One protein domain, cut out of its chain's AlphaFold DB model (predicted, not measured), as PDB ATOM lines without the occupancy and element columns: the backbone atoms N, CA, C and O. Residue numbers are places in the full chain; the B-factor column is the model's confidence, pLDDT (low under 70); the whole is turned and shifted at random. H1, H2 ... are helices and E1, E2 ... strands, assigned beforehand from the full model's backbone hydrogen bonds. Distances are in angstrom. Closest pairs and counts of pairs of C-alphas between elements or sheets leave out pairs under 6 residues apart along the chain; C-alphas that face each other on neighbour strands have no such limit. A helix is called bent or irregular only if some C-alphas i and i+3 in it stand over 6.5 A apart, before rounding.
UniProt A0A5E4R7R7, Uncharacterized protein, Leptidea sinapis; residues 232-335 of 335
ATOM      1  N   HIS A 232      76.932  28.922  46.122       95.44
ATOM      2  CA  HIS A 232      77.770  27.793  45.717       95.44
ATOM      3  C   HIS A 232      78.169  27.815  44.223       95.44
ATOM      4  O   HIS A 232      79.135  27.165  43.828       95.44
ATOM      5  N   ILE A 233      77.506  28.630  43.391       97.31
ATOM      6  CA  ILE A 233      77.904  28.921  42.000       97.31
ATOM      7  C   ILE A 233      78.705  30.222  41.911       97.31
ATOM      8  O   ILE A 233      79.730  30.267  41.233       97.31
ATOM      9  N   TYR A 234      78.245  31.278  42.586       97.25
ATOM     10  CA  TYR A 234      78.778  32.640  42.445       97.25
ATOM     11  C   TYR A 234      79.881  32.995  43.453       97.25
ATOM     12  O   TYR A 234      80.652  33.924  43.224       97.25
ATOM     13  N   GLY A 235      79.989  32.254  44.549       95.19
ATOM     14  CA  GLY A 235      80.861  32.571  45.674       95.19
ATOM     15  C   GLY A 235      80.220  33.547  46.662       95.19
ATOM     16  O   GLY A 235      79.239  34.224  46.366       95.19
ATOM     17  N   ASN A 236      80.818  33.617  47.853       94.00
ATOM     18  CA  ASN A 236      80.361  34.454  48.969       94.00
ATOM     19  C   ASN A 236      81.286  35.661  49.238       94.00
ATOM     20  O   ASN A 236      81.158  36.332  50.261       94.00
ATOM     21  N   SER A 237      82.263  35.918  48.363       93.38
ATOM     22  CA  SER A 237      83.189  37.049  48.476       93.38
ATOM     23  C   SER A 237      83.494  37.637  47.104       93.38
ATOM     24  O   SER A 237      83.430  36.931  46.094       93.38
ATOM     25  N   GLU A 238      83.847  38.920  47.070       93.19
ATOM     26  CA  GLU A 238      84.194  39.613  45.827       93.19
ATOM     27  C   GLU A 238      85.420  38.986  45.157       93.19
ATOM     28  O   GLU A 238      85.442  38.813  43.941       93.19
ATOM     29  N   GLU A 239      86.419  38.557  45.937       93.06
ATOM     30  CA  GLU A 239      87.617  37.900  45.405       93.06
ATOM     31  C   GLU A 239      87.262  36.586  44.709       93.06
ATOM     32  O   GLU A 239      87.777  36.288  43.626       93.06
ATOM     33  N   LYS A 240      86.361  35.803  45.319       93.38
ATOM     34  CA  LYS A 240      85.919  34.531  44.754       93.38
ATOM     35  C   LYS A 240      85.049  34.740  43.521       93.38
ATOM     36  O   LYS A 240      85.248  34.067  42.513       93.38
ATOM     37  N   LEU A 241      84.129  35.701  43.561       95.88
ATOM     38  CA  LEU A 241      83.318  36.038  42.398       95.88
ATOM     39  C   LEU A 241      84.204  36.508  41.235       95.88
ATOM     40  O   LEU A 241      84.071  36.019  40.114       95.88
ATOM     41  N   ALA A 242      85.151  37.409  41.496       95.38
ATOM     42  CA  ALA A 242      86.083  37.913  40.492       95.38
ATOM     43  C   ALA A 242      86.934  36.792  39.874       95.38
ATOM     44  O   ALA A 242      87.197  36.807  38.668       95.38
ATOM     45  N   SER A 243      87.325  35.776  40.656       94.44
ATOM     46  CA  SER A 243      88.061  34.629  40.116       94.44
ATOM     47  C   SER A 243      87.219  33.780  39.159       94.44
ATOM     48  O   SER A 243      87.794  33.177  38.250       94.44
ATOM     49  N   LEU A 244      85.892  33.777  39.318       96.38
ATOM     50  CA  LEU A 244      84.930  33.009  38.521       96.38
ATOM     51  C   LEU A 244      84.349  33.783  37.325       96.38
ATOM     52  O   LEU A 244      83.747  33.161  36.455       96.38
ATOM     53  N   ARG A 245      84.526  35.107  37.232       96.75
ATOM     54  CA  ARG A 245      83.954  35.947  36.157       96.75
ATOM     55  C   ARG A 245      84.796  35.989  34.882       96.75
ATOM     56  O   ARG A 245      86.019  36.101  34.932       96.75
ATOM     57  N   ALA A 246      84.135  35.958  33.732       96.88
ATOM     58  CA  ALA A 246      84.716  36.193  32.412       96.88
ATOM     59  C   ALA A 246      84.161  37.493  31.789       96.88
ATOM     60  O   ALA A 246      83.085  37.948  32.194       96.88
ATOM     61  N   PRO A 247      84.868  38.093  30.808       96.12
ATOM     62  CA  PRO A 247      84.371  39.256  30.068       96.12
ATOM     63  C   PRO A 247      82.998  39.014  29.429       96.12
ATOM     64  O   PRO A 247      82.617  37.871  29.159       96.12
ATOM     65  N   GLY A 248      82.263  40.094  29.161       95.06
ATOM     66  CA  GLY A 248      80.911  40.027  28.597       95.06
ATOM     67  C   GLY A 248      79.831  39.601  29.595       95.06
ATOM     68  O   GLY A 248      78.802  39.066  29.188       95.06
ATOM     69  N   GLY A 249      80.068  39.803  30.896       96.62
ATOM     70  CA  GLY A 249      79.113  39.456  31.951       96.62
ATOM     71  C   GLY A 249      78.885  37.950  32.102       96.62
ATOM     72  O   GLY A 249      77.778  37.539  32.434       96.62
ATOM     73  N   LEU A 250      79.914  37.139  31.838       98.12
ATOM     74  CA  LEU A 250      79.854  35.676  31.856       98.12
ATOM     75  C   LEU A 250      80.524  35.090  33.107       98.12
ATOM     76  O   LEU A 250      81.335  35.735  33.777       98.12
ATOM     77  N   LEU A 251      80.258  33.814  33.371       98.12
ATOM     78  CA  LEU A 251      81.107  32.962  34.198       98.12
ATOM     79  C   LEU A 251      82.199  32.323  33.329       98.12
ATOM     80  O   LEU A 251      81.953  31.906  32.191       98.12
ATOM     81  N   LYS A 252      83.415  32.226  33.877       97.38
ATOM     82  CA  LYS A 252      84.527  31.500  33.259       97.38
ATOM     83  C   LYS A 252      84.118  30.060  33.024       97.38
ATOM     84  O   LYS A 252      83.449  29.444  33.845       97.38
ATOM     85  N   THR A 253      84.579  29.527  31.907       96.44
ATOM     86  CA  THR A 253      84.400  28.128  31.547       96.44
ATOM     87  C   THR A 253      85.698  27.593  30.962       96.44
ATOM     88  O   THR A 253      86.542  28.348  30.475       96.44
ATOM     89  N   PHE A 254      85.872  26.284  31.063       92.88
ATOM     90  CA  PHE A 254      86.883  25.519  30.354       92.88
ATOM     91  C   PHE A 254      86.203  24.821  29.173       92.88
ATOM     92  O   PHE A 254      85.181  24.164  29.364       92.88
ATOM     93  N   ASP A 255      86.737  24.982  27.962       92.50
ATOM     94  CA  ASP A 255      86.224  24.283  26.782       92.50
ATOM     95  C   ASP A 255      86.853  22.891  26.675       92.50
ATOM     96  O   ASP A 255      88.063  22.754  26.487       92.50
ATOM     97  N   ASP A 256      86.017  21.862  26.796       90.12
ATOM     98  CA  ASP A 256      86.405  20.462  26.644       90.12
ATOM     99  C   ASP A 256      85.802  19.875  25.360       90.12
ATOM    100  O   ASP A 256      84.748  19.226  25.378       90.12
ATOM    101  N   PHE A 257      86.464  20.119  24.225       92.19
ATOM    102  CA  PHE A 257      86.012  19.713  22.886       92.19
ATOM    103  C   PHE A 257      84.633  20.299  22.526       92.19
ATOM    104  O   PHE A 257      83.716  19.572  22.137       92.19
ATOM    105  N   GLY A 258      84.465  21.616  22.687       90.56
ATOM    106  CA  GLY A 258      83.211  22.329  22.411       90.56
ATOM    107  C   GLY A 258      82.174  22.236  23.532       90.56
ATOM    108  O   GLY A 258      81.014  22.609  23.343       90.56
ATOM    109  N   ARG A 259      82.553  21.697  24.697       90.25
ATOM    110  CA  ARG A 259      81.693  21.610  25.882       90.25
ATOM    111  C   ARG A 259      82.175  22.607  26.920       90.25
ATOM    112  O   ARG A 259      83.249  22.438  27.482       90.25
ATOM    113  N   GLU A 260      81.334  23.582  27.241       94.50
ATOM    114  CA  GLU A 260      81.598  24.523  28.330       94.50
ATOM    115  C   GLU A 260      81.492  23.798  29.677       94.50
ATOM    116  O   GLU A 260      80.407  23.375  30.077       94.50
ATOM    117  N   LEU A 261      82.602  23.603  30.373       94.69
ATOM    118  CA  LEU A 261      82.651  23.084  31.741       94.69
ATOM    119  C   LEU A 261      83.028  24.215  32.705       94.69
ATOM    120  O   LEU A 261      83.548  25.240  32.256       94.69
ATOM    121  N   PRO A 262      82.791  24.073  34.020       94.88
ATOM    122  CA  PRO A 262      83.335  25.011  34.991       94.88
ATOM    123  C   PRO A 262      84.863  25.151  34.835       94.88
ATOM    124  O   PRO A 262      85.523  24.253  34.303       94.88
ATOM    125  N   PRO A 263      85.453  26.279  35.260       93.69
ATOM    126  CA  PRO A 263      86.887  26.499  35.129       93.69
ATOM    127  C   PRO A 263      87.665  25.497  35.991       93.69
ATOM    128  O   PRO A 263      87.140  24.970  36.962       93.69
ATOM    129  N   LEU A 264      88.924  25.225  35.655       90.88
ATOM    130  CA  LEU A 264      89.773  24.331  36.446       90.88
ATOM    131  C   LEU A 264      90.462  25.096  37.584       90.88
ATOM    132  O   LEU A 264      90.929  26.221  37.393       90.88
ATOM    133  N   THR A 265      90.591  24.465  38.751       87.38
ATOM    134  CA  THR A 265      91.422  24.949  39.862       87.38
ATOM    135  C   THR A 265      92.761  24.210  39.905       87.38
ATOM    136  O   THR A 265      92.914  23.102  39.395       87.38
ATOM    137  N   LYS A 266      93.758  24.829  40.546       81.12
ATOM    138  CA  LYS A 266      95.057  24.199  40.845       81.12
ATOM    139  C   LYS A 266      94.965  23.183  41.988       81.12
ATOM    140  O   LYS A 266      95.966  22.558  42.332       81.12
ATOM    141  N   GLU A 267      93.796  23.056  42.610       75.00
ATOM    142  CA  GLU A 267      93.572  22.085  43.670       75.00
ATOM    143  C   GLU A 267      93.597  20.660  43.142       75.00
ATOM    144  O   GLU A 267      93.066  20.332  42.083       75.00
ATOM    145  N   ASN A 268      94.219  19.814  43.948       71.62
ATOM    146  CA  ASN A 268      94.666  18.489  43.571       71.62
ATOM    147  C   ASN A 268      93.937  17.420  44.425       71.62
ATOM    148  O   ASN A 268      94.446  16.338  44.698       71.62
ATOM    149  N   GLN A 269      92.727  17.748  44.891       75.69
ATOM    150  CA  GLN A 269      91.895  16.867  45.720       75.69
ATOM    151  C   GLN A 269      91.109  15.854  44.873       75.69
ATOM    152  O   GLN A 269      90.650  14.834  45.387       75.69
ATOM    153  N   CYS A 270      90.965  16.126  43.576       78.88
ATOM    154  CA  CYS A 270      90.300  15.258  42.618       78.88
ATOM    155  C   CYS A 270      91.283  14.187  42.150       78.88
ATOM    156  O   CYS A 270      92.150  14.406  41.303       78.88
ATOM    157  N   LEU A 271      91.171  13.012  42.761       67.69
ATOM    158  CA  LEU A 271      92.008  11.865  42.440       67.69
ATOM    159  C   LEU A 271      91.414  11.114  41.247       67.69
ATOM    160  O   LEU A 271      90.235  10.763  41.259       67.69
ATOM    161  N   THR A 272      92.240  10.822  40.242       63.25
ATOM    162  CA  THR A 272      91.908   9.843  39.200       63.25
ATOM    163  C   THR A 272      92.849   8.650  39.289       63.25
ATOM    164  O   THR A 272      93.924   8.733  39.881       63.25
ATOM    165  N   SER A 273      92.451   7.531  38.683       58.12
ATOM    166  CA  SER A 273      93.185   6.261  38.709       58.12
ATOM    167  C   SER A 273      94.637   6.367  38.223       58.12
ATOM    168  O   SER A 273      95.459   5.543  38.606       58.12
ATOM    169  N   ASN A 274      94.949   7.373  37.395       58.69
ATOM    170  CA  ASN A 274      96.241   7.506  36.721       58.69
ATOM    171  C   ASN A 274      97.040   8.757  37.108       58.69
ATOM    172  O   ASN A 274      98.131   8.910  36.571       58.69
ATOM    173  N   ASN A 275      96.508   9.653  37.954       59.62
ATOM    174  CA  ASN A 275      97.193  10.796  38.584       59.62
ATOM    175  C   ASN A 275      96.173  11.745  39.236       59.62
ATOM    176  O   ASN A 275      94.956  11.570  39.154       59.62
ATOM    177  N   VAL A 276      96.678  12.794  39.874       64.06
ATOM    178  CA  VAL A 276      95.854  13.895  40.360       64.06
ATOM    179  C   VAL A 276      95.358  14.739  39.183       64.06
ATOM    180  O   VAL A 276      96.167  15.272  38.423       64.06
ATOM    181  N   SER A 277      94.039  14.858  39.031       69.75
ATOM    182  CA  SER A 277      93.428  15.761  38.054       69.75
ATOM    183  C   SER A 277      93.069  17.088  38.718       69.75
ATOM    184  O   SER A 277      92.765  17.116  39.914       69.75
ATOM    185  N   PRO A 278      93.093  18.198  37.963       79.94
ATOM    186  CA  PRO A 278      92.563  19.450  38.471       79.94
ATOM    187  C   PRO A 278      91.071  19.281  38.770       79.94
ATOM    188  O   PRO A 278      90.326  18.711  37.972       79.94
ATOM    189  N   CYS A 279      90.645  19.771  39.928       88.31
ATOM    190  CA  CYS A 279      89.226  19.909  40.223       88.31
ATOM    191  C   CYS A 279      88.603  21.042  39.396       88.31
ATOM    192  O   CYS A 279      89.300  21.934  38.905       88.31
ATOM    193  N   PHE A 280      87.277  21.052  39.303       91.69
ATOM    194  CA  PHE A 280      86.533  22.224  38.866       91.69
ATOM    195  C   PHE A 280      86.495  23.282  39.967       91.69
ATOM    196  O   PHE A 280      86.368  22.960  41.148       91.69
ATOM    197  N   ASP A 281      86.591  24.545  39.583       92.88
ATOM    198  CA  ASP A 281      86.392  25.684  40.459       92.88
ATOM    199  C   ASP A 281      84.938  26.159  40.377       92.88
ATOM    200  O   ASP A 281      84.351  26.243  39.298       92.88
ATOM    201  N   SER A 282      84.347  26.463  41.527       93.19
ATOM    202  CA  SER A 282      82.984  26.989  41.636       93.19
ATOM    203  C   SER A 282      82.877  27.928  42.833       93.19
ATOM    204  O   SER A 282      83.890  28.220  43.467       93.19
ATOM    205  N   GLY A 283      81.680  28.434  43.133       91.31
ATOM    206  CA  GLY A 283      81.441  29.320  44.276       91.31
ATOM    207  C   GLY A 283      81.785  28.678  45.622       91.31
ATOM    208  O   GLY A 283      82.237  29.373  46.534       91.31
ATOM    209  N   ASP A 284      81.665  27.353  45.712       84.19
ATOM    210  CA  ASP A 284      82.088  26.552  46.855       84.19
ATOM    211  C   ASP A 284      82.990  25.361  46.454       84.19
ATOM    212  O   ASP A 284      83.160  25.024  45.281       84.19
ATOM    213  N   ASN A 285      83.596  24.711  47.454       79.38
ATOM    214  CA  ASN A 285      84.576  23.638  47.245       79.38
ATOM    215  C   ASN A 285      83.939  22.248  47.056       79.38
ATOM    216  O   ASN A 285      84.643  21.273  46.782       79.38
ATOM    217  N   HIS A 286      82.624  22.114  47.229       86.12
ATOM    218  CA  HIS A 286      81.932  20.833  47.177       86.12
ATOM    219  C   HIS A 286      81.456  20.453  45.775       86.12
ATOM    220  O   HIS A 286      81.038  19.311  45.590       86.12
ATOM    221  N   ALA A 287      81.601  21.333  44.779       88.06
ATOM    222  CA  ALA A 287      81.244  21.073  43.381       88.06
ATOM    223  C   ALA A 287      81.812  19.752  42.817       88.06
ATOM    224  O   ALA A 287      81.245  19.174  41.891       88.06
ATOM    225  N   ASN A 288      82.913  19.254  43.390       90.00
ATOM    226  CA  ASN A 288      83.621  18.043  42.963       90.00
ATOM    227  C   ASN A 288      83.380  16.816  43.860       90.00
ATOM    228  O   ASN A 288      84.068  15.808  43.705       90.00
ATOM    229  N   GLN A 289      82.453  16.876  44.823       89.25
ATOM    230  CA  GLN A 289      82.228  15.764  45.759       89.25
ATOM    231  C   GLN A 289      81.764  14.483  45.062       89.25
ATOM    232  O   GLN A 289      82.232  13.398  45.402       89.25
ATOM    233  N   ILE A 290      80.835  14.618  44.115       90.38
ATOM    234  CA  ILE A 290      80.302  13.535  43.286       90.38
ATOM    235  C   ILE A 290      79.973  14.074  41.892       90.38
ATOM    236  O   ILE A 290      79.587  15.232  41.738       90.38
ATOM    237  N   LEU A 291      80.082  13.219  40.872       91.06
ATOM    238  CA  LEU A 291      79.930  13.612  39.463       91.06
ATOM    239  C   LEU A 291      78.565  14.240  39.150       91.06
ATOM    240  O   LEU A 291      78.466  15.173  38.358       91.06
ATOM    241  N   SER A 292      77.505  13.740  39.781       94.00
ATOM    242  CA  SER A 292      76.144  14.248  39.609       94.00
ATOM    243  C   SER A 292      75.970  15.665  40.164       94.00
ATOM    244  O   SER A 292      75.205  16.443  39.599       94.00
ATOM    245  N   LEU A 293      76.719  16.041  41.205       94.25
ATOM    246  CA  LEU A 293      76.758  17.415  41.699       94.25
ATOM    247  C   LEU A 293      77.528  18.311  40.726       94.25
ATOM    248  O   LEU A 293      77.032  19.363  40.333       94.25
ATOM    249  N   THR A 294      78.690  17.856  40.248       93.56
ATOM    250  CA  THR A 294      79.474  18.569  39.226       93.56
ATOM    251  C   THR A 294      78.650  18.863  37.969       93.56
ATOM    252  O   THR A 294      78.760  19.941  37.380       93.56
ATOM    253  N   ALA A 295      77.777  17.932  37.571       95.06
ATOM    254  CA  ALA A 295      76.859  18.122  36.455       95.06
ATOM    255  C   ALA A 295      75.856  19.265  36.699       95.06
ATOM    256  O   ALA A 295      75.615  20.048  35.782       95.06
ATOM    257  N   LEU A 296      75.318  19.411  37.918       96.56
ATOM    258  CA  LEU A 296      74.447  20.540  38.267       96.56
ATOM    259  C   LEU A 296      75.204  21.870  38.287       96.56
ATOM    260  O   LEU A 296      74.726  22.835  37.696       96.56
ATOM    261  N   HIS A 297      76.410  21.919  38.861       96.88
ATOM    262  CA  HIS A 297      77.245  23.126  38.784       96.88
ATOM    263  C   HIS A 297      77.501  23.523  37.322       96.88
ATOM    264  O   HIS A 297      77.319  24.678  36.949       96.88
ATOM    265  N   THR A 298      77.825  22.549  36.466       96.50
ATOM    266  CA  THR A 298      78.001  22.768  35.022       96.50
ATOM    267  C   THR A 298      76.729  23.307  34.364       96.50
ATOM    268  O   THR A 298      76.804  24.239  33.565       96.50
ATOM    269  N   LEU A 299      75.561  22.738  34.689       96.94
ATOM    270  CA  LEU A 299      74.267  23.171  34.159       96.94
ATOM    271  C   LEU A 299      74.002  24.645  34.490       96.94
ATOM    272  O   LEU A 299      73.732  25.425  33.581       96.94
ATOM    273  N   PHE A 300      74.135  25.037  35.758       97.75
ATOM    274  CA  PHE A 300      73.865  26.409  36.196       97.75
ATOM    275  C   PHE A 300      74.918  27.413  35.699       97.75
ATOM    276  O   PHE A 300      74.569  28.544  35.361       97.75
ATOM    277  N   THR A 301      76.186  27.009  35.550       97.62
ATOM    278  CA  THR A 301      77.205  27.838  34.878       97.62
ATOM    279  C   THR A 301      76.849  28.090  33.410       97.62
ATOM    280  O   THR A 301      76.925  29.225  32.936       97.62
ATOM    281  N   ARG A 302      76.419  27.048  32.686       97.56
ATOM    282  CA  ARG A 302      75.954  27.185  31.297       97.56
ATOM    283  C   ARG A 302      74.700  28.038  31.204       97.56
ATOM    284  O   ARG A 302      74.597  28.843  30.285       97.56
ATOM    285  N   GLU A 303      73.772  27.884  32.143       98.00
ATOM    286  CA  GLU A 303      72.518  28.631  32.147       98.00
ATOM    287  C   GLU A 303      72.748  30.126  32.359       98.00
ATOM    288  O   GLU A 303      72.224  30.940  31.597       98.00
ATOM    289  N   HIS A 304      73.640  30.489  33.284       98.50
ATOM    290  CA  HIS A 304      74.103  31.866  33.421       98.50
ATOM    291  C   HIS A 304      74.650  32.401  32.090       98.50
ATOM    292  O   HIS A 304      74.180  33.418  31.585       98.50
ATOM    293  N   ASN A 305      75.592  31.694  31.464       98.31
ATOM    294  CA  ASN A 305      76.191  32.150  30.207       98.31
ATOM    295  C   ASN A 305      75.171  32.217  29.057       98.31
ATOM    296  O   ASN A 305      75.254  33.104  28.204       98.31
ATOM    297  N   ARG A 306      74.186  31.312  29.028       98.00
ATOM    298  CA  ARG A 306      73.083  31.321  28.060       98.00
ATOM    299  C   ARG A 306      72.216  32.569  28.226       98.00
ATOM    300  O   ARG A 306      71.946  33.246  27.230       98.00
ATOM    301  N   ILE A 307      71.811  32.886  29.457       98.38
ATOM    302  CA  ILE A 307      70.978  34.054  29.767       98.38
ATOM    303  C   ILE A 307      71.755  35.352  29.531       98.38
ATOM    304  O   ILE A 307      71.230  36.230  28.853       98.38
ATOM    305  N   ALA A 308      73.009  35.461  29.974       98.38
ATOM    306  CA  ALA A 308      73.843  36.647  29.749       98.38
ATOM    307  C   ALA A 308      73.991  36.972  28.254       98.38
ATOM    308  O   ALA A 308      73.762  38.104  27.825       98.38
ATOM    309  N   ARG A 309      74.275  35.964  27.415       97.94
ATOM    310  CA  ARG A 309      74.353  36.141  25.952       97.94
ATOM    311  C   ARG A 309      73.029  36.606  25.346       97.94
ATOM    312  O   ARG A 309      73.036  37.387  24.395       97.94
ATOM    313  N   ALA A 310      71.898  36.114  25.851       98.12
ATOM    314  CA  ALA A 310      70.576  36.532  25.390       98.12
ATOM    315  C   ALA A 310      70.240  37.961  25.848       98.12
ATOM    316  O   ALA A 310      69.793  38.774  25.039       98.12
ATOM    317  N   LEU A 311      70.519  38.290  27.111       97.94
ATOM    318  CA  LEU A 311      70.303  39.617  27.683       97.94
ATOM    319  C   LEU A 311      71.139  40.688  26.990       97.94
ATOM    320  O   LEU A 311      70.604  41.759  26.718       97.94
ATOM    321  N   TYR A 312      72.395  40.392  26.649       97.75
ATOM    322  CA  TYR A 312      73.257  41.308  25.903       97.75
ATOM    323  C   TYR A 312      72.674  41.660  24.529       97.75
ATOM    324  O   TYR A 312      72.642  42.825  24.143       97.75
ATOM    325  N   LYS A 313      72.143  40.665  23.801       97.69
ATOM    326  CA  LYS A 313      71.498  40.891  22.495       97.69
ATOM    327  C   LYS A 313      70.250  41.767  22.606       97.69
ATOM    328  O   LYS A 313      69.993  42.565  21.711       97.69
ATOM    329  N   LEU A 314      69.477  41.602  23.679       97.69
ATOM    330  CA  LEU A 314      68.265  42.385  23.935       97.69
ATOM    331  C   LEU A 314      68.576  43.791  24.461       97.69
ATOM    332  O   LEU A 314      67.848  44.732  24.161       97.69
ATOM    333  N   ASN A 315      69.660  43.938  25.226       97.00
ATOM    334  CA  ASN A 315      70.036  45.179  25.893       97.00
ATOM    335  C   ASN A 315      71.523  45.515  25.660       97.00
ATOM    336  O   ASN A 315      72.306  45.490  26.610       97.00
ATOM    337  N   PRO A 316      71.934  45.897  24.432       94.94
ATOM    338  CA  PRO A 316      73.345  46.166  24.120       94.94
ATOM    339  C   PRO A 316      73.949  47.370  24.860       94.94
ATOM    340  O   PRO A 316      75.149  47.607  24.782       94.94
ATOM    341  N   HIS A 317      73.109  48.161  25.531       95.75
ATOM    342  CA  HIS A 317      73.491  49.347  26.293       95.75
ATOM    343  C   HIS A 317      73.904  49.032  27.740       95.75
ATOM    344  O   HIS A 317      74.401  49.926  28.420       95.75
ATOM    345  N   LEU A 318      73.665  47.809  28.230       94.62
ATOM    346  CA  LEU A 318      74.108  47.400  29.562       94.62
ATOM    347  C   LEU A 318      75.623  47.197  29.571       94.62
ATOM    348  O   LEU A 318      76.174  46.562  28.672       94.62
ATOM    349  N   ASP A 319      76.278  47.704  30.612       96.00
ATOM    350  CA  ASP A 319      77.670  47.362  30.884       96.00
ATOM    351  C   ASP A 319      77.803  45.914  31.395       96.00
ATOM    352  O   ASP A 319      76.823  45.228  31.703       96.00
ATOM    353  N   GLU A 320      79.042  45.421  31.461       95.88
ATOM    354  CA  GLU A 320      79.320  44.035  31.852       95.88
ATOM    355  C   GLU A 320      78.913  43.718  33.297       95.88
ATOM    356  O   GLU A 320      78.621  42.563  33.619       95.88
ATOM    357  N   GLU A 321      78.916  44.715  34.183       96.12
ATOM    358  CA  GLU A 321      78.559  44.540  35.587       96.12
ATOM    359  C   GLU A 321      77.049  44.402  35.756       96.12
ATOM    360  O   GLU A 321      76.581  43.432  36.359       96.12
ATOM    361  N   ALA A 322      76.283  45.309  35.153       96.75
ATOM    362  CA  ALA A 322      74.834  45.235  35.107       96.75
ATOM    363  C   ALA A 322      74.380  43.942  34.424       96.75
ATOM    364  O   ALA A 322      73.531  43.238  34.965       96.75
ATOM    365  N   LEU A 323      74.984  43.576  33.289       98.06
ATOM    366  CA  LEU A 323      74.659  42.331  32.595       98.06
ATOM    367  C   LEU A 323      74.877  41.101  33.488       98.06
ATOM    368  O   LEU A 323      74.000  40.238  33.571       98.06
ATOM    369  N   PHE A 324      76.015  41.034  34.185       98.38
ATOM    370  CA  PHE A 324      76.334  39.919  35.074       98.38
ATOM    371  C   PHE A 324      75.344  39.813  36.238       98.38
ATOM    372  O   PHE A 324      74.801  38.737  36.499       98.38
ATOM    373  N   PHE A 325      75.090  40.917  36.946       98.00
ATOM    374  CA  PHE A 325      74.235  40.888  38.132       98.00
ATOM    375  C   PHE A 325      72.741  40.759  37.804       98.00
ATOM    376  O   PHE A 325      72.023  40.117  38.573       98.00
ATOM    377  N   GLU A 326      72.266  41.267  36.660       98.06
ATOM    378  CA  GLU A 326      70.917  40.947  36.170       98.06
ATOM    379  C   GLU A 326      70.793  39.466  35.818       98.06
ATOM    380  O   GLU A 326      69.839  38.816  36.239       98.06
ATOM    381  N   THR A 327      71.783  38.906  35.115       98.44
ATOM    382  CA  THR A 327      71.809  37.471  34.802       98.44
ATOM    383  C   THR A 327      71.792  36.642  36.082       98.44
ATOM    384  O   THR A 327      70.939  35.770  36.235       98.44
ATOM    385  N   ARG A 328      72.677  36.947  37.042       98.12
ATOM    386  CA  ARG A 328      72.717  36.296  38.360       98.12
ATOM    387  C   ARG A 328      71.351  36.338  39.038       98.12
ATOM    388  O   ARG A 328      70.899  35.314  39.536       98.12
ATOM    389  N   ARG A 329      70.685  37.493  39.032       97.75
ATOM    390  CA  ARG A 329      69.367  37.679  39.651       97.75
ATOM    391  C   ARG A 329      68.269  36.841  38.987       97.75
ATOM    392  O   ARG A 329      67.388  36.375  39.701       97.75
ATOM    393  N   ILE A 330      68.308  36.659  37.665       98.19
ATOM    394  CA  ILE A 330      67.366  35.785  36.944       98.19
ATOM    395  C   ILE A 330      67.626  34.324  37.305       98.19
ATOM    396  O   ILE A 330      66.715  33.652  37.763       98.19
ATOM    397  N   VAL A 331      68.876  33.862  37.208       98.19
ATOM    398  CA  VAL A 331      69.227  32.462  37.503       98.19
ATOM    399  C   VAL A 331      68.920  32.107  38.967       98.19
ATOM    400  O   VAL A 331      68.485  31.003  39.259       98.19
ATOM    401  N   GLN A 332      69.103  33.052  39.898       97.19
ATOM    402  CA  GLN A 332      68.687  32.895  41.299       97.19
ATOM    403  C   GLN A 332      67.174  32.705  41.467       97.19
ATOM    404  O   GLN A 332      66.756  32.097  42.442       97.19
ATOM    405  N   ALA A 333      66.364  33.274  40.574       96.81
ATOM    406  CA  ALA A 333      64.914  33.117  40.592       96.81
ATOM    407  C   ALA A 333      64.444  31.846  39.861       96.81
ATOM    408  O   ALA A 333      63.324  31.409  40.107       96.81
ATOM    409  N   ASP A 334      65.273  31.286  38.974       92.38
ATOM    410  CA  ASP A 334      65.004  30.016  38.288       92.38
ATOM    411  C   ASP A 334      65.208  28.791  39.199       92.38
ATOM    412  O   ASP A 334      64.653  27.727  38.912       92.38
ATOM    413  N   LEU A 335      66.019  28.930  40.259       87.25
ATOM    414  CA  LEU A 335      66.249  27.898  41.280       87.25
ATOM    415  C   LEU A 335      64.985  27.620  42.108       87.25
ATOM    416  O   LEU A 335      64.679  26.419  42.297       87.25
TER     417      LEU A 335
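This is residues 232 to 335 of the 335 residues of an uncharacterized protein of Leptidea sinapis (UniProt A0A5E4R7R7). One long helix, H3, runs along much of the longest axis; H4 crosses it at a steep angle in its later half, and unnamed loops with the short helix H1 lie along another side. The small hairpin of E1 and E2 is at the end of the long axis away from H4, with short H2 near the beginning of H3. The printed part has 104 residues, in the order H1 E1 E2 H2 H3 H4; the class is mostly helix, and the two strands are antiparallel. It is compact, with a radius of gyration of the C-alphas of 14.2 A, yet elongated, spanning 48 by 30 by 23 A.

Start with H1, residues 238 to 244. Next find the hairpin of E1, residues 270 to 272, and E2, residues 275 to 277: N 272 and O 275 are within hydrogen-bond range at 3.0 A. H2, residues 285 to 288, is irregular: its end C-alphas are 7.1 A apart. H2 and H3, residues 291 to 314, touch only at the corner, closest at the C-alphas of Ala 287 and Thr 294, 5.2 A; H3 does so with residues 293 to 297 alone. H4, residues 320 to 334, touches H3 at a steep tilt of 54 degrees, opposite ways, closest at the C-alphas of Ala 308 and Thr 327, 5.5 A. H1 is apart from E2, H2, H3 and H4. In H1, H3 and H4 every O i to N i+4 pair is within hydrogen-bond range; H2 is too short for one, and its one O i to N i+3 pair is not within range.

Find C-alpha 238 at (84.194, 39.613, 45.827); H1 runs 9.9 A from there. E1 measures 6.6 A and E2 6.3 A. From C-alpha 291 at (79.930, 13.612, 39.463), H3 runs 34.7 A. H4 runs 21.0 A to C-alpha 334 at (65.004, 30.016, 38.288).

The two C-alphas farthest apart, those of Ser 273 and His 317, are 49.0 A apart. The printed part has no cut. The link from H1 to E1, 25 residues, is long; within it residues 254 to 255 pair with 260 to 261, antiparallel. Look for pLDDT under 70 at residues 271 to 277.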